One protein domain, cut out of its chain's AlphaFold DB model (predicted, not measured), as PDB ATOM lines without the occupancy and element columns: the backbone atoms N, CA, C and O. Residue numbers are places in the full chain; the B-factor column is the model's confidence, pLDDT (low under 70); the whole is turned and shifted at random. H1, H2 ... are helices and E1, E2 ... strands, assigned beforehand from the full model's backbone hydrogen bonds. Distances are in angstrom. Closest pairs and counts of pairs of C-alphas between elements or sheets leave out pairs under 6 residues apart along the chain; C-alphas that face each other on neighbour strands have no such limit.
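What this domain is: This is residues 16 to 187 of the 188 residues of an uncharacterized protein of Spirochaetes bacterium (UniProt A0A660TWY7). You are looking at one broad, twisted sheet of seven long strands, curled into an open trough whose edges, E1 and E7, stay apart. The long unnamed stretches 54 to 73, 110 to 124 and 155 to 168 gather with the small helix H1 at one end of the strands. The printed part has 172 residues, in order E1 E2 E3 E4 H1 E5 E6 E7; the sheet has the strand order E1 to E7, all antiparallel, and the class is mostly strand. It is loose, with a radius of gyration of the C-alphas of 19.9 A, and spans 54 by 34 by 31 A.

How they stand to each other: Start with E1, residues 16 to 28, and E2, residues 40 to 53, a hairpin at 170 degrees; N 17 and O 52 are 2.8 A apart. E3, residues 74 to 85, follows beside E2, with N 41 and O 84 at 2.8 A. E4, residues 91 to 103, completes a meander, each strand the antiparallel neighbour of the one before; N 79 and O 100 are 2.8 A apart. H1, residues 106 to 109, only grazes the sheet; it is too short for an O i to N i+4 pair, but its one O i to N i+3 pair is within hydrogen-bond range. Beside E4 find E5, residues 125 to 135, with N 99 and O 127 at 2.7 A. E6, residues 140 to 154, and E7, residues 169 to 186, complete a second meander with E5: N 128 and O 148 are 2.8 A apart, N 143 and O 183 2.8 A. E7 bends by 74 degrees at residue 172.

Where its parts are: Find C-alpha 16 at (83.025, -16.279, -2.414), where E1 begins its 38.4 A. E2 covers 41.5 A, E3 36.6 A, E4 37.2 A, E5 32.2 A and E6 45.0 A. E7 runs 46.5 A to C-alpha 186 at (103.543, 15.545, 3.678).

The domain as a whole: The C-alphas of Pro 34 and Glu 157, the two farthest apart, are 58.8 A apart. The printed part has no cut; the links E1 to E2, E2 to E3, H1 to E5 and E6 to E7 are long. Look for pLDDT under 70 in 27 residues, among them 109 to 123 and 161 to 166.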
ATOM      1  N   ALA A  16      83.765 -17.496  -2.703       86.94
ATOM      2  CA  ALA A  16      83.025 -16.279  -2.414       86.94
ATOM      3  C   ALA A  16      83.254 -15.283  -3.556       86.94
ATOM      4  O   ALA A  16      84.395 -15.006  -3.930       86.94
ATOM      5  N   GLY A  17      82.167 -14.766  -4.115       87.75
ATOM      6  CA  GLY A  17      82.169 -13.797  -5.202       87.75
ATOM      7  C   GLY A  17      81.454 -12.516  -4.796       87.75
ATOM      8  O   GLY A  17      80.439 -12.546  -4.098       87.75
ATOM      9  N   LEU A  18      81.979 -11.385  -5.260       91.00
ATOM     10  CA  LEU A  18      81.334 -10.086  -5.142       91.00
ATOM     11  C   LEU A  18      81.311  -9.434  -6.521       91.00
ATOM     12  O   LEU A  18      82.356  -9.194  -7.120       91.00
ATOM     13  N   TYR A  19      80.111  -9.127  -6.995       92.50
ATOM     14  CA  TYR A  19      79.879  -8.397  -8.236       92.50
ATOM     15  C   TYR A  19      79.209  -7.083  -7.882       92.50
ATOM     16  O   TYR A  19      78.351  -7.056  -7.004       92.50
ATOM     17  N   PHE A  20      79.578  -5.983  -8.526       95.50
ATOM     18  CA  PHE A  20      78.930  -4.706  -8.258       95.50
ATOM     19  C   PHE A  20      78.866  -3.840  -9.503       95.50
ATOM     20  O   PHE A  20      79.760  -3.863 -10.345       95.50
ATOM     21  N   LEU A  21      77.811  -3.042  -9.569       96.69
ATOM     22  CA  LEU A  21      77.688  -1.912 -10.469       96.69
ATOM     23  C   LEU A  21      77.409  -0.682  -9.614       96.69
ATOM     24  O   LEU A  21      76.633  -0.742  -8.660       96.69
ATOM     25  N   GLY A  22      78.038   0.437  -9.941       96.12
ATOM     26  CA  GLY A  22      77.788   1.678  -9.235       96.12
ATOM     27  C   GLY A  22      78.128   2.894 -10.065       96.12
ATOM     28  O   GLY A  22      78.787   2.798 -11.097       96.12
ATOM     29  N   GLY A  23      77.658   4.034  -9.584       97.81
ATOM     30  CA  GLY A  23      77.904   5.337 -10.175       97.81
ATOM     31  C   GLY A  23      78.129   6.375  -9.092       97.81
ATOM     32  O   GLY A  23      77.684   6.214  -7.951       97.81
ATOM     33  N   THR A  24      78.822   7.440  -9.471       97.94
ATOM     34  CA  THR A  24      79.181   8.539  -8.584       97.94
ATOM     35  C   THR A  24      78.745   9.847  -9.224       97.94
ATOM     36  O   THR A  24      79.137  10.159 -10.345       97.94
ATOM     37  N   PHE A  25      77.923  10.599  -8.503       97.75
ATOM     38  CA  PHE A  25      77.579  11.976  -8.818       97.75
ATOM     39  C   PHE A  25      78.436  12.899  -7.957       97.75
ATOM     40  O   PHE A  25      78.503  12.710  -6.741       97.75
ATOM     41  N   GLN A  26      79.080  13.886  -8.576       97.12
ATOM     42  CA  GLN A  26      79.865  14.902  -7.880       97.12
ATOM     43  C   GLN A  26      79.539  16.281  -8.425       97.12
ATOM     44  O   GLN A  26      79.394  16.455  -9.635       97.12
ATOM     45  N   PHE A  27      79.430  17.249  -7.525       97.12
ATOM     46  CA  PHE A  27      79.115  18.625  -7.859       97.12
ATOM     47  C   PHE A  27      79.813  19.588  -6.900       97.12
ATOM     48  O   PHE A  27      79.860  19.338  -5.696       97.12
ATOM     49  N   ASP A  28      80.320  20.691  -7.446       96.25
ATOM     50  CA  ASP A  28      80.860  21.827  -6.700       96.25
ATOM     51  C   ASP A  28      80.075  23.082  -7.097       96.25
ATOM     52  O   ASP A  28      80.002  23.434  -8.278       96.25
ATOM     53  N   PHE A  29      79.484  23.763  -6.115       94.81
ATOM     54  CA  PHE A  29      78.723  24.988  -6.348       94.81
ATOM     55  C   PHE A  29      79.566  26.117  -6.960       94.81
ATOM     56  O   PHE A  29      79.044  26.905  -7.756       94.81
ATOM     57  N   ALA A  30      80.873  26.151  -6.690       93.25
ATOM     58  CA  ALA A  30      81.776  27.132  -7.282       93.25
ATOM     59  C   ALA A  30      81.884  27.010  -8.815       93.25
ATOM     60  O   ALA A  30      82.273  27.972  -9.477       93.25
ATOM     61  N   ALA A  31      81.486  25.870  -9.402       93.25
ATOM     62  CA  ALA A  31      81.400  25.706 -10.854       93.25
ATOM     63  C   ALA A  31      80.275  26.546 -11.490       93.25
ATOM     64  O   ALA A  31      80.356  26.874 -12.672       93.25
ATOM     65  N   ILE A  32      79.233  26.891 -10.723       95.19
ATOM     66  CA  ILE A  32      78.134  27.762 -11.173       95.19
ATOM     67  C   ILE A  32      78.371  29.202 -10.719       95.19
ATOM     68  O   ILE A  32      78.195  30.129 -11.507       95.19
ATOM     69  N   VAL A  33      78.758  29.393  -9.454       95.00
ATOM     70  CA  VAL A  33      79.009  30.717  -8.871       95.00
ATOM     71  C   VAL A  33      80.458  30.792  -8.394       95.00
ATOM     72  O   VAL A  33      80.741  30.444  -7.243       95.00
ATOM     73  N   PRO A  34      81.384  31.267  -9.247       92.94
ATOM     74  CA  PRO A  34      82.792  31.357  -8.892       92.94
ATOM     75  C   PRO A  34      83.010  32.213  -7.643       92.94
ATOM     76  O   PRO A  34      82.402  33.271  -7.481       92.94
ATOM     77  N   GLY A  35      83.895  31.761  -6.762       90.62
ATOM     78  CA  GLY A  35      84.285  32.494  -5.564       90.62
ATOM     79  C   GLY A  35      84.980  31.586  -4.560       90.62
ATOM     80  O   GLY A  35      84.597  30.432  -4.395       90.62
ATOM     81  N   GLU A  36      85.968  32.124  -3.849       89.25
ATOM     82  CA  GLU A  36      86.801  31.360  -2.907       89.25
ATOM     83  C   GLU A  36      86.013  30.745  -1.736       89.25
ATOM     84  O   GLU A  36      86.442  29.769  -1.135       89.25
ATOM     85  N   TRP A  37      84.844  31.303  -1.421       91.12
ATOM     86  CA  TRP A  37      83.967  30.851  -0.335       91.12
ATOM     87  C   TRP A  37      82.874  29.882  -0.790       91.12
ATOM     88  O   TRP A  37      82.208  29.270   0.047       91.12
ATOM     89  N   ASN A  38      82.677  29.754  -2.102       92.25
ATOM     90  CA  ASN A  38      81.509  29.106  -2.693       92.25
ATOM     91  C   ASN A  38      81.723  27.616  -2.969       92.25
ATOM     92  O   ASN A  38      80.846  26.979  -3.551       92.25
ATOM     93  N   HIS A  39      82.858  27.052  -2.557       94.31
ATOM     94  CA  HIS A  39      83.186  25.647  -2.767       94.31
ATOM     95  C   HIS A  39      82.395  24.733  -1.826       94.31
ATOM     96  O   HIS A  39      82.925  24.192  -0.855       94.31
ATOM     97  N   PHE A  40      81.099  24.590  -2.094       95.62
ATOM     98  CA  PHE A  40      80.239  23.589  -1.476       95.62
ATOM     99  C   PHE A  40      80.214  22.357  -2.369       95.62
ATOM    100  O   PHE A  40      79.684  22.391  -3.481       95.62
ATOM    101  N   VAL A  41      80.789  21.271  -1.865       95.88
ATOM    102  CA  VAL A  41      81.016  20.038  -2.609       95.88
ATOM    103  C   VAL A  41      80.056  18.964  -2.126       95.88
ATOM    104  O   VAL A  41      79.947  18.688  -0.931       95.88
ATOM    105  N   ILE A  42      79.388  18.319  -3.072       97.38
ATOM    106  CA  ILE A  42      78.562  17.142  -2.836       97.38
ATOM    107  C   ILE A  42      79.131  16.000  -3.664       97.38
ATOM    108  O   ILE A  42      79.389  16.150  -4.856       97.38
ATOM    109  N   SER A  43      79.296  14.841  -3.039       97.81
ATOM    110  CA  SER A  43      79.627  13.592  -3.713       97.81
ATOM    111  C   SER A  43      78.704  12.498  -3.203       97.81
ATOM    112  O   SER A  43      78.668  12.230  -2.007       97.81
ATOM    113  N   ALA A  44      77.979  11.843  -4.099       98.06
ATOM    114  CA  ALA A  44      77.093  10.734  -3.780       98.06
ATOM    115  C   ALA A  44      77.427   9.551  -4.686       98.06
ATOM    116  O   ALA A  44      77.319   9.634  -5.907       98.06
ATOM    117  N   THR A  45      77.837   8.442  -4.085       98.19
ATOM    118  CA  THR A  45      78.122   7.191  -4.784       98.19
ATOM    119  C   THR A  45      77.098   6.153  -4.381       98.19
ATOM    120  O   THR A  45      76.937   5.883  -3.197       98.19
ATOM    121  N   GLY A  46      76.433   5.546  -5.359       97.25
ATOM    122  CA  GLY A  46      75.521   4.425  -5.150       97.25
ATOM    123  C   GLY A  46      76.042   3.178  -5.848       97.25
ATOM    124  O   GLY A  46      76.443   3.238  -7.009       97.25
ATOM    125  N   LYS A  47      76.036   2.042  -5.150       97.12
ATOM    126  CA  LYS A  47      76.469   0.738  -5.663       97.12
ATOM    127  C   LYS A  47      75.400  -0.309  -5.368       97.12
ATOM    128  O   LYS A  47      75.011  -0.489  -4.216       97.12
ATOM    129  N   ALA A  48      74.975  -1.040  -6.390       95.06
ATOM    130  CA  ALA A  48      74.268  -2.304  -6.238       95.06
ATOM    131  C   ALA A  48      75.303  -3.427  -6.321       95.06
ATOM    132  O   ALA A  48      76.000  -3.559  -7.329       95.06
ATOM    133  N   ARG A  49      75.440  -4.217  -5.255       93.56
ATOM    134  CA  ARG A  49      76.384  -5.337  -5.193       93.56
ATOM    135  C   ARG A  49      75.668  -6.653  -4.936       93.56
ATOM    136  O   ARG A  49      74.783  -6.702  -4.093       93.56
ATOM    137  N   TYR A  50      76.070  -7.705  -5.629       91.25
ATOM    138  CA  TYR A  50      75.644  -9.073  -5.385       91.25
ATOM    139  C   TYR A  50      76.766  -9.826  -4.673       91.25
ATOM    140  O   TYR A  50      77.892  -9.884  -5.177       91.25
ATOM    141  N   LEU A  51      76.462 -10.371  -3.496       89.81
ATOM    142  CA  LEU A  51      77.348 -11.266  -2.761       89.81
ATOM    143  C   LEU A  51      76.896 -12.704  -2.991       89.81
ATOM    144  O   LEU A  51      75.700 -12.995  -2.987       89.81
ATOM    145  N   ASN A  52      77.860 -13.599  -3.172       89.56
ATOM    146  CA  ASN A  52      77.612 -15.023  -3.296       89.56
ATOM    147  C   ASN A  52      78.687 -15.818  -2.561       89.56
ATOM    148  O   ASN A  52      79.870 -15.499  -2.653       89.56
ATOM    149  N   TYR A  53      78.265 -16.881  -1.894       88.44
ATOM    150  CA  TYR A  53      79.104 -17.923  -1.347       88.44
ATOM    151  C   TYR A  53      78.526 -19.276  -1.755       88.44
ATOM    152  O   TYR A  53      77.375 -19.585  -1.445       88.44
ATOM    153  N   THR A  54      79.318 -20.093  -2.452       86.44
ATOM    154  CA  THR A  54      78.845 -21.343  -3.080       86.44
ATOM    155  C   THR A  54      78.356 -22.406  -2.097       86.44
ATOM    156  O   THR A  54      77.745 -23.381  -2.524       86.44
ATOM    157  N   LYS A  55      78.669 -22.263  -0.807       84.88
ATOM    158  CA  LYS A  55      78.263 -23.197   0.250       84.88
ATOM    159  C   LYS A  55      77.109 -22.696   1.115       84.88
ATOM    160  O   LYS A  55      76.701 -23.419   2.007       84.88
ATOM    161  N   ALA A  56      76.592 -21.497   0.852       81.94
ATOM    162  CA  ALA A  56      75.384 -21.004   1.503       81.94
ATOM    163  C   ALA A  56      74.174 -21.183   0.581       81.94
ATOM    164  O   ALA A  56      74.201 -20.774  -0.587       81.94
ATOM    165  N   GLY A  57      73.109 -21.778   1.110       74.31
ATOM    166  CA  GLY A  57      71.813 -21.871   0.454       74.31
ATOM    167  C   GLY A  57      71.104 -20.519   0.315       74.31
ATOM    168  O   GLY A  57      71.568 -19.470   0.772       74.31
ATOM    169  N   ALA A  58      69.940 -20.530  -0.337       71.19
ATOM    170  CA  ALA A  58      69.086 -19.348  -0.438       71.19
ATOM    171  C   ALA A  58      68.586 -18.921   0.954       71.19
ATOM    172  O   ALA A  58      68.091 -19.742   1.727       71.19
ATOM    173  N   GLY A  59      68.756 -17.641   1.296       69.44
ATOM    174  CA  GLY A  59      68.402 -17.101   2.612       69.44
ATOM    175  C   GLY A  59      69.248 -17.623   3.784       69.44
ATOM    176  O   GLY A  59      68.976 -17.253   4.929       69.44
ATOM    177  N   GLU A  60      70.257 -18.455   3.537       75.75
ATOM    178  CA  GLU A  60      71.188 -18.911   4.562       75.75
ATOM    179  C   GLU A  60      72.259 -17.845   4.797       75.75
ATOM    180  O   GLU A  60      72.829 -17.280   3.856       75.75
ATOM    181  N   SER A  61      72.507 -17.543   6.068       76.56
ATOM    182  CA  SER A  61      73.539 -16.594   6.448       76.56
ATOM    183  C   SER A  61      74.887 -17.273   6.637       76.56
ATOM    184  O   SER A  61      74.933 -18.383   7.158       76.56
ATOM    185  N   TRP A  62      75.976 -16.585   6.324       76.44
ATOM    186  CA  TRP A  62      77.325 -17.142   6.413       76.44
ATOM    187  C   TRP A  62      78.336 -16.155   6.999       76.44
ATOM    188  O   TRP A  62      78.172 -14.935   6.924       76.44
ATOM    189  N   TYR A  63      79.422 -16.701   7.555       76.31
ATOM    190  CA  TYR A  63      80.546 -15.919   8.072       76.31
ATOM    191  C   TYR A  63      81.619 -15.679   7.026       76.31
ATOM    192  O   TYR A  63      81.951 -16.543   6.214       76.31
ATOM    193  N   TRP A  64      82.255 -14.521   7.136       70.88
ATOM    194  CA  TRP A  64      83.471 -14.214   6.413       70.88
ATOM    195  C   TRP A  64      84.382 -13.292   7.213       70.88
ATOM    196  O   TRP A  64      84.030 -12.161   7.526       70.88
ATOM    197  N   ARG A  65      85.608 -13.765   7.484       66.38
ATOM    198  CA  ARG A  65      86.671 -13.008   8.175       66.38
ATOM    199  C   ARG A  65      86.226 -12.399   9.516       66.38
ATOM    200  O   ARG A  65      86.423 -11.209   9.739       66.38
ATOM    201  N   ALA A  66      85.695 -13.239  10.409       66.38
ATOM    202  CA  ALA A  66      85.297 -12.856  11.770       66.38
ATOM    203  C   ALA A  66      84.311 -11.672  11.813       66.38
ATOM    204  O   ALA A  66      84.416 -10.785  12.658       66.38
ATOM    205  N   ASP A  67      83.379 -11.644  10.867       71.06
ATOM    206  CA  ASP A  67      82.285 -10.688  10.861       71.06
ATOM    207  C   ASP A  67      81.121 -11.146  11.758       71.06
ATOM    208  O   ASP A  67      81.209 -12.147  12.466       71.06
ATOM    209  N   GLU A  68      80.016 -10.401  11.739       66.88
ATOM    210  CA  GLU A  68      78.833 -10.666  12.572       66.88
ATOM    211  C   GLU A  68      77.968 -11.835  12.045       66.88
ATOM    212  O   GLU A  68      76.892 -12.086  12.580       66.88
ATOM    213  N   GLY A  69      78.404 -12.548  10.993       69.31
ATOM    214  CA  GLY A  69      77.654 -13.658  10.389       69.31
ATOM    215  C   GLY A  69      76.378 -13.230   9.667       69.31
ATOM    216  O   GLY A  69      75.503 -14.051   9.430       69.31
ATOM    217  N   GLN A  70      76.260 -11.943   9.331       75.06
ATOM    218  CA  GLN A  70      75.092 -11.323   8.690       75.06
ATOM    219  C   GLN A  70      75.234 -11.234   7.160       75.06
ATOM    220  O   GLN A  70      74.540 -10.447   6.506       75.06
ATOM    221  N   ASN A  71      76.158 -11.995   6.564       79.19
ATOM    222  CA  ASN A  71      76.235 -12.077   5.111       79.19
ATOM    223  C   ASN A  71      75.218 -13.070   4.584       79.19
ATOM    224  O   ASN A  71      74.972 -14.104   5.191       79.19
ATOM    225  N   PHE A  72      74.706 -12.779   3.400       82.56
ATOM    226  CA  PHE A  72      73.795 -13.640   2.676       82.56
ATOM    227  C   PHE A  72      74.165 -13.660   1.200       82.56
ATOM    228  O   PHE A  72      74.806 -12.740   0.681       82.56
ATOM    229  N   ASN A  73      73.695 -14.688   0.505       87.06
ATOM    230  CA  ASN A  73      73.686 -14.675  -0.948       87.06
ATOM    231  C   ASN A  73      72.565 -13.749  -1.426       87.06
ATOM    232  O   ASN A  73      71.388 -14.048  -1.235       87.06
ATOM    233  N   GLY A  74      72.910 -12.607  -2.020       88.06
ATOM    234  CA  GLY A  74      71.901 -11.616  -2.375       88.06
ATOM    235  C   GLY A  74      72.431 -10.262  -2.819       88.06
ATOM    236  O   GLY A  74      73.627  -9.967  -2.771       88.06
ATOM    237  N   TRP A  75      71.491  -9.425  -3.254       88.88
ATOM    238  CA  TRP A  75      71.727  -8.043  -3.637       88.88
ATOM    239  C   TRP A  75      71.714  -7.131  -2.420       88.88
ATOM    240  O   TRP A  75      70.811  -7.185  -1.585       88.88
ATOM    241  N   GLN A  76      72.682  -6.228  -2.374       89.75
ATOM    242  CA  GLN A  76      72.833  -5.211  -1.355       89.75
ATOM    243  C   GLN A  76      73.083  -3.853  -2.004       89.75
ATOM    244  O   GLN A  76      73.846  -3.735  -2.965       89.75
ATOM    245  N   TYR A  77      72.483  -2.816  -1.439       92.38
ATOM    246  CA  TYR A  77      72.845  -1.442  -1.729       92.38
ATOM    247  C   TYR A  77      74.005  -0.992  -0.836       92.38
ATOM    248  O   TYR A  77      74.043  -1.303   0.359       92.38
ATOM    249  N   LYS A  78      74.934  -0.223  -1.402       95.12
ATOM    250  CA  LYS A  78      75.951   0.539  -0.675       95.12
ATOM    251  C   LYS A  78      75.974   1.978  -1.176       95.12
ATOM    252  O   LYS A  78      76.132   2.202  -2.373       95.12
ATOM    253  N   GLY A  79      75.829   2.922  -0.256       97.06
ATOM    254  CA  GLY A  79      75.895   4.355  -0.507       97.06
ATOM    255  C   GLY A  79      77.084   4.977   0.217       97.06
ATOM    256  O   GLY A  79      77.279   4.698   1.395       97.06
ATOM    257  N   ASP A  80      77.846   5.821  -0.470       97.69
ATOM    258  CA  ASP A  80      78.906   6.646   0.116       97.69
ATOM    259  C   ASP A  80      78.600   8.115  -0.219       97.69
ATOM    260  O   ASP A  80      78.557   8.492  -1.393       97.69
ATOM    261  N   TYR A  81      78.370   8.944   0.796       97.94
ATOM    262  CA  TYR A  81      77.936  10.332   0.649       97.94
ATOM    263  C   TYR A  81      78.887  11.280   1.369       97.94
ATOM    264  O   TYR A  81      79.254  11.045   2.518       97.94
ATOM    265  N   VAL A  82      79.239  12.380   0.716       97.88
ATOM    266  CA  VAL A  82      80.023  13.472   1.286       97.88
ATOM    267  C   VAL A  82      79.314  14.777   0.972       97.88
ATOM    268  O   VAL A  82      79.019  15.066  -0.187       97.88
ATOM    269  N   LEU A  83      79.073  15.565   2.011       97.69
ATOM    270  CA  LEU A  83      78.722  16.973   1.908       97.69
ATOM    271  C   LEU A  83      79.855  17.755   2.555       97.69
ATOM    272  O   LEU A  83      80.202  17.488   3.702       97.69
ATOM    273  N   GLY A  84      80.441  18.699   1.838       96.94
ATOM    274  CA  GLY A  84      81.586  19.438   2.327       96.94
ATOM    275  C   GLY A  84      81.630  20.869   1.847       96.94
ATOM    276  O   GLY A  84      80.908  21.280   0.944       96.94
ATOM    277  N   TRP A  85      82.511  21.618   2.482       96.06
ATOM    278  CA  TRP A  85      82.801  23.004   2.203       96.06
ATOM    279  C   TRP A  85      84.311  23.217   2.262       96.06
ATOM    280  O   TRP A  85      84.970  22.749   3.197       96.06
ATOM    281  N   GLN A  86      84.857  23.904   1.260       94.75
ATOM    282  CA  GLN A  86      86.278  24.233   1.159       94.75
ATOM    283  C   GLN A  86      86.467  25.741   1.339       94.75
ATOM    284  O   GLN A  86      86.377  26.494   0.370       94.75
ATOM    285  N   PRO A  87      86.688  26.215   2.573       92.38
ATOM    286  CA  PRO A  87      86.965  27.623   2.810       92.38
ATOM    287  C   PRO A  87      88.421  27.989   2.465       92.38
ATOM    288  O   PRO A  87      89.302  27.127   2.493       92.38
ATOM    289  N   PRO A  88      88.715  29.280   2.227       87.88
ATOM    290  CA  PRO A  88      90.034  29.747   1.782       87.88
ATOM    291  C   PRO A  88      91.073  29.906   2.907       87.88
ATOM    292  O   PRO A  88      92.056  30.632   2.763       87.88
ATOM    293  N   TRP A  89      90.874  29.264   4.057       88.44
ATOM    294  CA  TRP A  89      91.774  29.356   5.210       88.44
ATOM    295  C   TRP A  89      92.410  28.000   5.544       88.44
ATOM    296  O   TRP A  89      92.179  27.006   4.865       88.44
ATOM    297  N   LYS A  90      93.203  27.934   6.625       84.69
ATOM    298  CA  LYS A  90      93.990  26.740   6.996       84.69
ATOM    299  C   LYS A  90      93.181  25.443   7.063       84.69
ATOM    300  O   LYS A  90      93.696  24.387   6.734       84.69
ATOM    301  N   VAL A  91      91.926  25.491   7.498       87.62
ATOM    302  CA  VAL A  91      91.031  24.331   7.387       87.62
ATOM    303  C   VAL A  91      90.511  24.269   5.957       87.62
ATOM    304  O   VAL A  91      89.536  24.931   5.655       87.62
ATOM    305  N   ASN A  92      91.149  23.515   5.070       87.81
ATOM    306  CA  ASN A  92      90.824  23.541   3.637       87.81
ATOM    307  C   ASN A  92      89.670  22.597   3.236       87.81
ATOM    308  O   ASN A  92      89.263  22.576   2.075       87.81
ATOM    309  N   PHE A  93      89.131  21.817   4.179       94.38
ATOM    310  CA  PHE A  93      87.887  21.073   3.996       94.38
ATOM    311  C   PHE A  93      87.197  20.839   5.339       94.38
ATOM    312  O   PHE A  93      87.812  20.351   6.289       94.38
ATOM    313  N   ILE A  94      85.903  21.134   5.399       96.31
ATOM    314  CA  ILE A  94      85.006  20.735   6.482       96.31
ATOM    315  C   ILE A  94      83.843  20.015   5.835       96.31
ATOM    316  O   ILE A  94      83.218  20.541   4.920       96.31
ATOM    317  N   GLY A  95      83.518  18.826   6.308       97.12
ATOM    318  CA  GLY A  95      82.415  18.082   5.750       97.12
ATOM    319  C   GLY A  95      81.824  17.072   6.698       97.12
ATOM    320  O   GLY A  95      82.241  16.890   7.840       97.12
ATOM    321  N   PHE A  96      80.816  16.410   6.172       98.06
ATOM    322  CA  PHE A  96      80.113  15.317   6.785       98.06
ATOM    323  C   PHE A  96      80.116  14.164   5.794       98.06
ATOM    324  O   PHE A  96      79.747  14.330   4.629       98.06
ATOM    325  N   ILE A  97      80.554  13.003   6.260       97.81
ATOM    326  CA  ILE A  97      80.530  11.769   5.484       97.81
ATOM    327  C   ILE A  97      79.460  10.849   6.057       97.81
ATOM    328  O   ILE A  97      79.310  10.749   7.275       97.81
ATOM    329  N   ALA A  98      78.732  10.167   5.184       97.69
ATOM    330  CA  ALA A  98      77.793   9.123   5.548       97.69
ATOM    331  C   ALA A  98      77.965   7.921   4.615       97.69
ATOM    332  O   ALA A  98      77.954   8.048   3.397       97.69
ATOM    333  N   GLU A  99      78.109   6.746   5.201       97.38
ATOM    334  CA  GLU A  99      78.129   5.449   4.546       97.38
ATOM    335  C   GLU A  99      76.812   4.750   4.888       97.38
ATOM    336  O   GLU A  99      76.404   4.711   6.051       97.38
ATOM    337  N   HIS A 100      76.157   4.177   3.889       95.12
ATOM    338  CA  HIS A 100      74.887   3.476   4.025       95.12
ATOM    339  C   HIS A 100      74.978   2.093   3.399       95.12
ATOM    340  O   HIS A 100      75.598   1.900   2.354       95.12
ATOM    341  N   GLY A 101      74.330   1.105   3.997       91.81
ATOM    342  CA  GLY A 101      74.062  -0.150   3.319       91.81
ATOM    343  C   GLY A 101      72.826  -0.844   3.843       91.81
ATOM    344  O   GLY A 101      72.496  -0.712   5.017       91.81
ATOM    345  N   PHE A 102      72.171  -1.586   2.958       87.94
ATOM    346  CA  PHE A 102      71.012  -2.419   3.272       87.94
ATOM    347  C   PHE A 102      70.823  -3.491   2.196       87.94
ATOM    348  O   PHE A 102      71.286  -3.331   1.065       87.94
ATOM    349  N   TRP A 103      70.170  -4.596   2.547       85.69
ATOM    350  CA  TRP A 103      69.859  -5.675   1.610       85.69
ATOM    351  C   TRP A 103      68.649  -5.317   0.739       85.69
ATOM    352  O   TRP A 103      67.650  -4.813   1.238       85.69
ATOM    353  N   ILE A 104      68.751  -5.570  -0.568       84.81
ATOM    354  CA  ILE A 104      67.674  -5.340  -1.546       84.81
ATOM    355  C   ILE A 104      66.889  -6.634  -1.806       84.81
ATOM    356  O   ILE A 104      65.693  -6.579  -2.081       84.81
ATOM    357  N   SER A 105      67.548  -7.798  -1.738       82.31
ATOM    358  CA  SER A 105      66.906  -9.092  -2.000       82.31
ATOM    359  C   SER A 105      65.682  -9.314  -1.091       82.31
ATOM    360  O   SER A 105      65.848  -9.313   0.132       82.31
ATOM    361  N   PRO A 106      64.480  -9.565  -1.655       74.12
ATOM    362  CA  PRO A 106      63.242  -9.730  -0.882       74.12
ATOM    363  C   PRO A 106      63.323 -10.830   0.181       74.12
ATOM    364  O   PRO A 106      62.927 -10.614   1.319       74.12
ATOM    365  N   GLU A 107      63.949 -11.962  -0.152       75.00
ATOM    366  CA  GLU A 107      64.136 -13.111   0.751       75.00
ATOM    367  C   GLU A 107      64.908 -12.777   2.037       75.00
ATOM    368  O   GLU A 107      64.791 -13.492   3.028       75.00
ATOM    369  N   ILE A 108      65.727 -11.722   2.013       74.12
ATOM    370  CA  ILE A 108      66.501 -11.250   3.168       74.12
ATOM    371  C   ILE A 108      65.753 -10.116   3.863       74.12
ATOM    372  O   ILE A 108      65.717 -10.056   5.089       74.12
ATOM    373  N   ARG A 109      65.129  -9.228   3.079       67.50
ATOM    374  CA  ARG A 109      64.294  -8.136   3.585       67.50
ATOM    375  C   ARG A 109      63.189  -8.669   4.502       67.50
ATOM    376  O   ARG A 109      62.944  -8.102   5.556       67.50
ATOM    377  N   ASP A 110      62.578  -9.790   4.146       68.50
ATOM    378  CA  ASP A 110      61.445 -10.333   4.894       68.50
ATOM    379  C   ASP A 110      61.884 -11.162   6.135       68.50
ATOM    380  O   ASP A 110      61.042 -11.686   6.857       68.50
ATOM    381  N   LYS A 111      63.196 -11.237   6.439       69.25
ATOM    382  CA  LYS A 111      63.778 -11.880   7.643       69.25
ATOM    383  C   LYS A 111      64.018 -10.903   8.801       69.25
ATOM    384  O   LYS A 111      64.982 -11.044   9.552       69.25
ATOM    385  N   SER A 112      63.172  -9.881   8.896       67.88
ATOM    386  CA  SER A 112      63.187  -8.898   9.981       67.88
ATOM    387  C   SER A 112      63.173  -9.595  11.345       67.88
ATOM    388  O   SER A 112      62.390 -10.516  11.567       67.88
ATOM    389  N   THR A 113      64.045  -9.152  12.248       65.31
ATOM    390  CA  THR A 113      64.107  -9.624  13.641       65.31
ATOM    391  C   THR A 113      63.432  -8.651  14.615       65.31
ATOM    392  O   THR A 113      63.548  -8.794  15.832       65.31
ATOM    393  N   ILE A 114      62.757  -7.623  14.088       66.88
ATOM    394  CA  ILE A 114      61.976  -6.654  14.856       66.88
ATOM    395  C   ILE A 114      60.522  -7.142  14.941       66.88
ATOM    396  O   ILE A 114      59.865  -7.365  13.924       66.88
ATOM    397  N   GLU A 115      60.009  -7.242  16.169       53.97
ATOM    398  CA  GLU A 115      58.688  -7.788  16.526       53.97
ATOM    399  C   GLU A 115      57.501  -7.139  15.780       53.97
ATOM    400  O   GLU A 115      56.492  -7.787  15.514       53.97
ATOM    401  N   SER A 116      57.618  -5.872  15.370       55.81
ATOM    402  CA  SER A 116      56.550  -5.130  14.681       55.81
ATOM    403  C   SER A 116      56.423  -5.412  13.177       55.81
ATOM    404  O   SER A 116      55.657  -4.728  12.496       55.81
ATOM    405  N   GLY A 117      57.149  -6.403  12.643       54.88
ATOM    406  CA  GLY A 117      57.127  -6.725  11.214       54.88
ATOM    407  C   GLY A 117      57.742  -5.602  10.384       54.88
ATOM    408  O   GLY A 117      57.090  -5.044   9.500       54.88
ATOM    409  N   GLY A 118      58.986  -5.232  10.713       52.47
ATOM    410  CA  GLY A 118      59.718  -4.142  10.072       52.47
ATOM    411  C   GLY A 118      59.703  -4.207   8.537       52.47
ATOM    412  O   GLY A 118      59.451  -5.236   7.921       52.47
ATOM    413  N   TRP A 119      60.032  -3.100   7.869       44.03
ATOM    414  CA  TRP A 119      60.077  -3.016   6.393       44.03
ATOM    415  C   TRP A 119      61.308  -3.716   5.770       44.03
ATOM    416  O   TRP A 119      61.889  -3.228   4.798       44.03
ATOM    417  N   GLY A 120      61.803  -4.785   6.402       50.84
ATOM    418  CA  GLY A 120      63.167  -5.299   6.222       50.84
ATOM    419  C   GLY A 120      64.261  -4.240   6.353       50.84
ATOM    420  O   GLY A 120      65.359  -4.393   5.820       50.84
ATOM    421  N   SER A 121      63.931  -3.151   7.057       51.16
ATOM    422  CA  SER A 121      64.719  -1.927   7.252       51.16
ATOM    423  C   SER A 121      65.670  -2.026   8.464       51.16
ATOM    424  O   SER A 121      66.374  -1.083   8.855       51.16
ATOM    425  N   ASP A 122      65.717  -3.207   9.066       60.22
ATOM    426  CA  ASP A 122      66.479  -3.509  10.271       60.22
ATOM    427  C   ASP A 122      67.972  -3.603   9.928       60.22
ATOM    428  O   ASP A 122      68.819  -3.120  10.676       60.22
ATOM    429  N   PHE A 123      68.289  -4.076   8.716       67.62
ATOM    430  CA  PHE A 123      69.648  -4.163   8.168       67.62
ATOM    431  C   PHE A 123      70.137  -2.859   7.520       67.62
ATOM    432  O   PHE A 123      71.022  -2.877   6.661       67.62
ATOM    433  N   HIS A 124      69.552  -1.711   7.877       82.12
ATOM    434  CA  HIS A 124      70.105  -0.419   7.478       82.12
ATOM    435  C   HIS A 124      71.276  -0.077   8.386       82.12
ATOM    436  O   HIS A 124      71.097   0.350   9.529       82.12
ATOM    437  N   HIS A 125      72.473  -0.212   7.834       87.81
ATOM    438  CA  HIS A 125      73.709   0.183   8.483       87.81
ATOM    439  C   HIS A 125      74.117   1.553   7.967       87.81
ATOM    440  O   HIS A 125      74.397   1.729   6.782       87.81
ATOM    441  N   TRP A 126      74.158   2.503   8.880       93.75
ATOM    442  CA  TRP A 126      74.666   3.842   8.698       93.75
ATOM    443  C   TRP A 126      75.938   4.000   9.512       93.75
ATOM    444  O   TRP A 126      75.978   3.685  10.703       93.75
ATOM    445  N   ARG A 127      76.969   4.539   8.871       96.38
ATOM    446  CA  ARG A 127      78.134   5.100   9.543       96.38
ATOM    447  C   ARG A 127      78.275   6.538   9.094       96.38
ATOM    448  O   ARG A 127      78.325   6.783   7.901       96.38
ATOM    449  N   PHE A 128      78.347   7.491  10.004       97.88
ATOM    450  CA  PHE A 128      78.342   8.900   9.630       97.88
ATOM    451  C   PHE A 128      79.114   9.758  10.613       97.88
ATOM    452  O   PHE A 128      79.273   9.386  11.772       97.88
ATOM    453  N   GLY A 129      79.558  10.927  10.177       98.06
ATOM    454  CA  GLY A 129      80.111  11.918  11.084       98.06
ATOM    455  C   GLY A 129      80.966  12.973  10.396       98.06
ATOM    456  O   GLY A 129      81.083  12.982   9.165       98.06
ATOM    457  N   PRO A 130      81.523  13.903  11.186       97.94
ATOM    458  CA  PRO A 130      82.314  14.998  10.659       97.94
ATOM    459  C   PRO A 130      83.678  14.527  10.141       97.94
ATOM    460  O   PRO A 130      84.343  13.665  10.722       97.94
ATOM    461  N   LEU A 131      84.104  15.167   9.059       96.75
ATOM    462  CA  LEU A 131      85.404  15.043   8.416       96.75
ATOM    463  C   LEU A 131      85.998  16.444   8.281       96.75
ATOM    464  O   LEU A 131      85.329  17.369   7.830       96.75
ATOM    465  N   MET A 132      87.262  16.605   8.641       96.69
ATOM    466  CA  MET A 132      87.984  17.866   8.507       96.69
ATOM    467  C   MET A 132      89.373  17.608   7.940       96.69
ATOM    468  O   MET A 132      90.018  16.627   8.304       96.69
ATOM    469  N   ASN A 133      89.848  18.518   7.095       95.69
ATOM    470  CA  ASN A 133      91.235  18.565   6.664       95.69
ATOM    471  C   ASN A 133      91.856  19.924   7.000       95.69
ATOM    472  O   ASN A 133      91.266  20.976   6.750       95.69
ATOM    473  N   ILE A 134      93.046  19.882   7.591       94.81
ATOM    474  CA  ILE A 134      93.803  21.041   8.056       94.81
ATOM    475  C   ILE A 134      95.116  21.095   7.281       94.81
ATOM    476  O   ILE A 134      95.879  20.133   7.278       94.81
ATOM    477  N   ASP A 135      95.388  22.235   6.664       92.50
ATOM    478  CA  ASP A 135      96.689  22.615   6.134       92.50
ATOM    479  C   ASP A 135      97.551  23.186   7.271       92.50
ATOM    480  O   ASP A 135      97.224  24.205   7.891       92.50
ATOM    481  N   LEU A 136      98.638  22.483   7.587       89.75
ATOM    482  CA  LEU A 136      99.582  22.826   8.650       89.75
ATOM    483  C   LEU A 136     100.760  23.673   8.135       89.75
ATOM    484  O   LEU A 136     101.700  23.914   8.894       89.75
ATOM    485  N   ASN A 137     100.683  24.175   6.895       84.75
ATOM    486  CA  ASN A 137     101.741  24.858   6.146       84.75
ATOM    487  C   ASN A 137     102.921  23.935   5.774       84.75
ATOM    488  O   ASN A 137     103.062  22.821   6.274       84.75
ATOM    489  N   ASN A 138     103.803  24.419   4.889       86.81
ATOM    490  CA  ASN A 138     105.030  23.727   4.457       86.81
ATOM    491  C   ASN A 138     104.779  22.319   3.883       86.81
ATOM    492  O   ASN A 138     105.553  21.395   4.107       86.81
ATOM    493  N   GLY A 139     103.664  22.150   3.167       87.50
ATOM    494  CA  GLY A 139     103.295  20.872   2.559       87.50
ATOM    495  C   GLY A 139     102.776  19.826   3.549       87.50
ATOM    496  O   GLY A 139     102.576  18.681   3.144       87.50
ATOM    497  N   HIS A 140     102.548  20.186   4.815       93.88
ATOM    498  CA  HIS A 140     101.987  19.299   5.830       93.88
ATOM    499  C   HIS A 140     100.465  19.428   5.907       93.88
ATOM    500  O   HIS A 140      99.927  20.529   5.969       93.88
ATOM    501  N   GLY A 141      99.766  18.297   5.975       94.38
ATOM    502  CA  GLY A 141      98.315  18.255   6.124       94.38
ATOM    503  C   GLY A 141      97.873  17.215   7.144       94.38
ATOM    504  O   GLY A 141      98.496  16.161   7.269       94.38
ATOM    505  N   LEU A 142      96.784  17.500   7.853       96.25
ATOM    506  CA  LEU A 142      96.158  16.598   8.815       96.25
ATOM    507  C   LEU A 142      94.667  16.449   8.511       96.25
ATOM    508  O   LEU A 142      93.904  17.407   8.605       96.25
ATOM    509  N   THR A 143      94.246  15.224   8.224       96.62
ATOM    510  CA  THR A 143      92.842  14.839   8.111       96.62
ATOM    511  C   THR A 143      92.370  14.194   9.408       96.62
ATOM    512  O   THR A 143      93.036  13.308   9.948       96.62
ATOM    513  N   ILE A 144      91.199  14.611   9.883       97.44
ATOM    514  CA  ILE A 144      90.535  14.090  11.076       97.44
ATOM    515  C   ILE A 144      89.141  13.624  10.676       97.44
ATOM    516  O   ILE A 144      88.355  14.392  10.124       97.44
ATOM    517  N   LEU A 145      88.826  12.372  10.986       97.75
ATOM    518  CA  LEU A 145      87.524  11.769  10.745       97.75
ATOM    519  C   LEU A 145      87.000  11.162  12.040       97.75
ATOM    520  O   LEU A 145      87.644  10.294  12.630       97.75
ATOM    521  N   LEU A 146      85.804  11.582  12.438       98.19
ATOM    522  CA  LEU A 146      85.065  10.992  13.543       98.19
ATOM    523  C   LEU A 146      83.765  10.421  12.985       98.19
ATOM    524  O   LEU A 146      82.972  11.162  12.414       98.19
ATOM    525  N   GLN A 147      83.538   9.121  13.136       98.19
ATOM    526  CA  GLN A 147      82.313   8.476  12.677       98.19
ATOM    527  C   GLN A 147      81.636   7.702  13.799       98.19
ATOM    528  O   GLN A 147      82.265   7.014  14.605       98.19
ATOM    529  N   PHE A 148      80.319   7.776  13.771       97.94
ATOM    530  CA  PHE A 148      79.386   7.026  14.579       97.94
ATOM    531  C   PHE A 148      78.703   5.986  13.705       97.94
ATOM    532  O   PHE A 148      78.605   6.161  12.492       97.94
ATOM    533  N   ARG A 149      78.217   4.909  14.311       95.12
ATOM    534  CA  ARG A 149      77.465   3.855  13.630       95.12
ATOM    535  C   ARG A 149      76.179   3.571  14.388       95.12
ATOM    536  O   ARG A 149      76.185   3.564  15.621       95.12
ATOM    537  N   ASN A 150      75.093   3.336  13.656       91.06
ATOM    538  CA  ASN A 150      73.866   2.853  14.272       91.06
ATOM    539  C   ASN A 150      73.934   1.342  14.547       91.06
ATOM    540  O   ASN A 150      74.628   0.595  13.857       91.06
ATOM    541  N   GLY A 151      73.167   0.890  15.531       84.50
ATOM    542  CA  GLY A 151      72.896  -0.522  15.781       84.50
ATOM    543  C   GLY A 151      71.479  -0.714  16.307       84.50
ATOM    544  O   GLY A 151      70.759   0.264  16.503       84.50
ATOM    545  N   LEU A 152      71.079  -1.966  16.502       80.94
ATOM    546  CA  LEU A 152      69.781  -2.338  17.069       80.94
ATOM    547  C   LEU A 152      69.950  -2.713  18.540       80.94
ATOM    548  O   LEU A 152      70.921  -3.388  18.883       80.94
ATOM    549  N   TYR A 153      69.017  -2.286  19.391       82.38
ATOM    550  CA  TYR A 153      68.894  -2.857  20.731       82.38
ATOM    551  C   TYR A 153      68.352  -4.281  20.618       82.38
ATOM    552  O   TYR A 153      67.392  -4.512  19.885       82.38
ATOM    553  N   ILE A 154      69.004  -5.216  21.303       80.12
ATOM    554  CA  ILE A 154      68.670  -6.643  21.318       80.12
ATOM    555  C   ILE A 154      68.291  -6.991  22.755       80.12
ATOM    556  O   ILE A 154      68.986  -6.552  23.674       80.12
ATOM    557  N   THR A 155      67.227  -7.772  22.933       79.75
ATOM    558  CA  THR A 155      66.774  -8.228  24.253       79.75
ATOM    559  C   THR A 155      67.870  -9.022  24.964       79.75
ATOM    560  O   THR A 155      68.625  -9.768  24.334       79.75
ATOM    561  N   GLU A 156      67.959  -8.917  26.294       80.31
ATOM    562  CA  GLU A 156      68.977  -9.654  27.066       80.31
ATOM    563  C   GLU A 156      68.896 -11.176  26.860       80.31
ATOM    564  O   GLU A 156      69.925 -11.854  26.844       80.31
ATOM    565  N   GLU A 157      67.688 -11.704  26.638       80.75
ATOM    566  CA  GLU A 157      67.433 -13.130  26.399       80.75
ATOM    567  C   GLU A 157      68.141 -13.654  25.143       80.75
ATOM    568  O   GLU A 157      68.609 -14.795  25.111       80.75
ATOM    569  N   THR A 158      68.270 -12.805  24.119       77.50
ATOM    570  CA  THR A 158      68.829 -13.175  22.814       77.50
ATOM    571  C   THR A 158      70.158 -12.491  22.495       77.50
ATOM    572  O   THR A 158      70.823 -12.871  21.530       77.50
ATOM    573  N   ALA A 159      70.615 -11.554  23.335       71.75
ATOM    574  CA  ALA A 159      71.857 -10.798  23.157       71.75
ATOM    575  C   ALA A 159      73.108 -11.686  23.037       71.75
ATOM    576  O   ALA A 159      74.078 -11.319  22.372       71.75
ATOM    577  N   TYR A 160      73.085 -12.871  23.654       70.69
ATOM    578  CA  TYR A 160      74.173 -13.852  23.597       70.69
ATOM    579  C   TYR A 160      73.968 -14.939  22.537       70.69
ATOM    580  O   TYR A 160      74.787 -15.860  22.429       70.69
ATOM    581  N   ALA A 161      72.886 -14.878  21.758       67.69
ATOM    582  CA  ALA A 161      72.687 -15.822  20.675       67.69
ATOM    583  C   ALA A 161      73.784 -15.619  19.623       67.69
ATOM    584  O   ALA A 161      74.011 -14.519  19.121       67.69
ATOM    585  N   ARG A 162      74.473 -16.710  19.276       62.66
ATOM    586  CA  ARG A 162      75.545 -16.692  18.269       62.66
ATOM    587  C   ARG A 162      75.039 -16.379  16.863       62.66
ATOM    588  O   ARG A 162      75.817 -15.941  16.028       62.66
ATOM    589  N   TRP A 163      73.757 -16.627  16.604       66.00
ATOM    590  CA  TRP A 163      73.142 -16.449  15.298       66.00
ATOM    591  C   TRP A 163      72.203 -15.247  15.314       66.00
ATOM    592  O   TRP A 163      71.244 -15.233  16.082       66.00
ATOM    593  N   PHE A 164      72.456 -14.257  14.454       68.88
ATOM    594  CA  PHE A 164      71.697 -13.003  14.470       68.88
ATOM    595  C   PHE A 164      70.210 -13.179  14.122       68.88
ATOM    596  O   PHE A 164      69.411 -12.356  14.540       68.88
ATOM    597  N   GLN A 165      69.802 -14.245  13.414       67.62
ATOM    598  CA  GLN A 165      68.372 -14.516  13.166       67.62
ATOM    599  C   GLN A 165      67.613 -14.904  14.444       67.62
ATOM    600  O   GLN A 165      66.388 -14.928  14.440       67.62
ATOM    601  N   ARG A 166      68.328 -15.223  15.533       69.50
ATOM    602  CA  ARG A 166      67.751 -15.440  16.868       69.50
ATOM    603  C   ARG A 166      67.768 -14.194  17.732       69.50
ATOM    604  O   ARG A 166      67.287 -14.267  18.853       69.50
ATOM    605  N   TRP A 167      68.372 -13.102  17.270       72.88
ATOM    606  CA  TRP A 167      68.285 -11.844  17.993       72.88
ATOM    607  C   TRP A 167      66.851 -11.360  17.921       72.88
ATOM    608  O   TRP A 167      66.273 -11.316  16.845       72.88
ATOM    609  N   GLU A 168      66.296 -10.982  19.056       74.62
ATOM    610  CA  GLU A 168      65.031 -10.276  19.136       74.62
ATOM    611  C   GLU A 168      65.360  -8.814  19.388       74.62
ATOM    612  O   GLU A 168      65.934  -8.447  20.416       74.62
ATOM    613  N   ALA A 169      65.079  -7.977  18.393       74.44
ATOM    614  CA  ALA A 169      65.376  -6.561  18.483       74.44
ATOM    615  C   ALA A 169      64.197  -5.809  19.114       74.44
ATOM    616  O   ALA A 169      63.070  -5.899  18.631       74.44
ATOM    617  N   GLU A 170      64.477  -4.971  20.114       70.75
ATOM    618  CA  GLU A 170      63.487  -4.171  20.865       70.75
ATOM    619  C   GLU A 170      62.875  -3.016  20.035       70.75
ATOM    620  O   GLU A 170      62.259  -2.091  20.559       70.75
ATOM    621  N   GLY A 171      63.104  -2.999  18.718       65.44
ATOM    622  CA  GLY A 171      62.644  -1.967  17.783       65.44
ATOM    623  C   GLY A 171      63.427  -0.645  17.824       65.44
ATOM    624  O   GLY A 171      63.435   0.092  16.835       65.44
ATOM    625  N   GLY A 172      64.130  -0.340  18.919       72.19
ATOM    626  CA  GLY A 172      64.979   0.848  19.053       72.19
ATOM    627  C   GLY A 172      66.330   0.738  18.329       72.19
ATOM    628  O   GLY A 172      66.962  -0.320  18.303       72.19
ATOM    629  N   LYS A 173      66.826   1.863  17.787       79.50
ATOM    630  CA  LYS A 173      68.197   1.992  17.257       79.50
ATOM    631  C   LYS A 173      69.066   2.810  18.213       79.50
ATOM    632  O   LYS A 173      68.641   3.866  18.673       79.50
ATOM    633  N   TYR A 174      70.295   2.366  18.458       87.88
ATOM    634  CA  TYR A 174      71.308   3.148  19.170       87.88
ATOM    635  C   TYR A 174      72.319   3.758  18.203       87.88
ATOM    636  O   TYR A 174      72.481   3.282  17.080       87.88
ATOM    637  N   ILE A 175      73.043   4.780  18.657       92.81
ATOM    638  CA  ILE A 175      74.213   5.339  17.976       92.81
ATOM    639  C   ILE A 175      75.411   5.161  18.905       92.81
ATOM    640  O   ILE A 175      75.350   5.542  20.071       92.81
ATOM    641  N   LYS A 176      76.505   4.594  18.395       94.69
ATOM    642  CA  LYS A 176      77.774   4.483  19.127       94.69
ATOM    643  C   LYS A 176      78.913   5.099  18.335       94.69
ATOM    644  O   LYS A 176      78.866   5.139  17.105       94.69
ATOM    645  N   LEU A 177      79.944   5.556  19.041       96.69
ATOM    646  CA  LEU A 177      81.211   5.907  18.408       96.69
ATOM    647  C   LEU A 177      81.779   4.666  17.709       96.69
ATOM    648  O   LEU A 177      81.812   3.590  18.302       96.69
ATOM    649  N   ASP A 178      82.206   4.823  16.458       95.25
ATOM    650  CA  ASP A 178      82.661   3.708  15.631       95.25
ATOM    651  C   ASP A 178      84.114   3.826  15.198       95.25
ATOM    652  O   ASP A 178      84.873   2.859  15.243       95.25
ATOM    653  N   ARG A 179      84.494   5.014  14.730       95.19
ATOM    654  CA  ARG A 179      85.800   5.236  14.123       95.19
ATOM    655  C   ARG A 179      86.313   6.621  14.465       95.19
ATOM    656  O   ARG A 179      85.631   7.615  14.246       95.19
ATOM    657  N   LEU A 180      87.555   6.659  14.924       97.38
ATOM    658  CA  LEU A 180      88.412   7.830  14.862       97.38
ATOM    659  C   LEU A 180      89.542   7.496  13.892       97.38
ATOM    660  O   LEU A 180      90.243   6.504  14.090       97.38
ATOM    661  N   ALA A 181      89.704   8.289  12.839       96.62
ATOM    662  CA  ALA A 181      90.823   8.164  11.920       96.62
ATOM    663  C   ALA A 181      91.563   9.497  11.813       96.62
ATOM    664  O   ALA A 181      90.955  10.560  11.686       96.62
ATOM    665  N   LEU A 182      92.888   9.405  11.867       97.19
ATOM    666  CA  LEU A 182      93.811  10.513  11.691       97.19
ATOM    667  C   LEU A 182      94.730  10.147  10.532       97.19
ATOM    668  O   LEU A 182      95.329   9.070  10.544       97.19
ATOM    669  N   ALA A 183      94.832  11.018   9.536       96.12
ATOM    670  CA  ALA A 183      95.760  10.835   8.429       96.12
ATOM    671  C   ALA A 183      96.649  12.067   8.313       96.12
ATOM    672  O   ALA A 183      96.161  13.188   8.199       96.12
ATOM    673  N   TYR A 184      97.956  11.848   8.347       96.19
ATOM    674  CA  TYR A 184      98.942  12.891   8.131       96.19
ATOM    675  C   TYR A 184      99.525  12.754   6.730       96.19
ATOM    676  O   TYR A 184      99.849  11.652   6.287       96.19
ATOM    677  N   SER A 185      99.659  13.878   6.040       94.12
ATOM    678  CA  SER A 185     100.256  13.952   4.713       94.12
ATOM    679  C   SER A 185     101.395  14.960   4.708       94.12
ATOM    680  O   SER A 185     101.346  15.980   5.394       94.12
ATOM    681  N   TRP A 186     102.422  14.657   3.923       94.38
ATOM    682  CA  TRP A 186     103.543  15.545   3.678       94.38
ATOM    683  C   TRP A 186     103.890  15.507   2.192       94.38
ATOM    684  O   TRP A 186     104.053  14.430   1.617       94.38
ATOM    685  N   LYS A 187     103.960  16.684   1.570       89.81
ATOM    686  CA  LYS A 187     104.466  16.875   0.211       89.81
ATOM    687  C   LYS A 187     105.850  17.525   0.279       89.81
ATOM    688  O   LYS A 187     105.993  18.561   0.928       89.81
TER     689      LYS A 187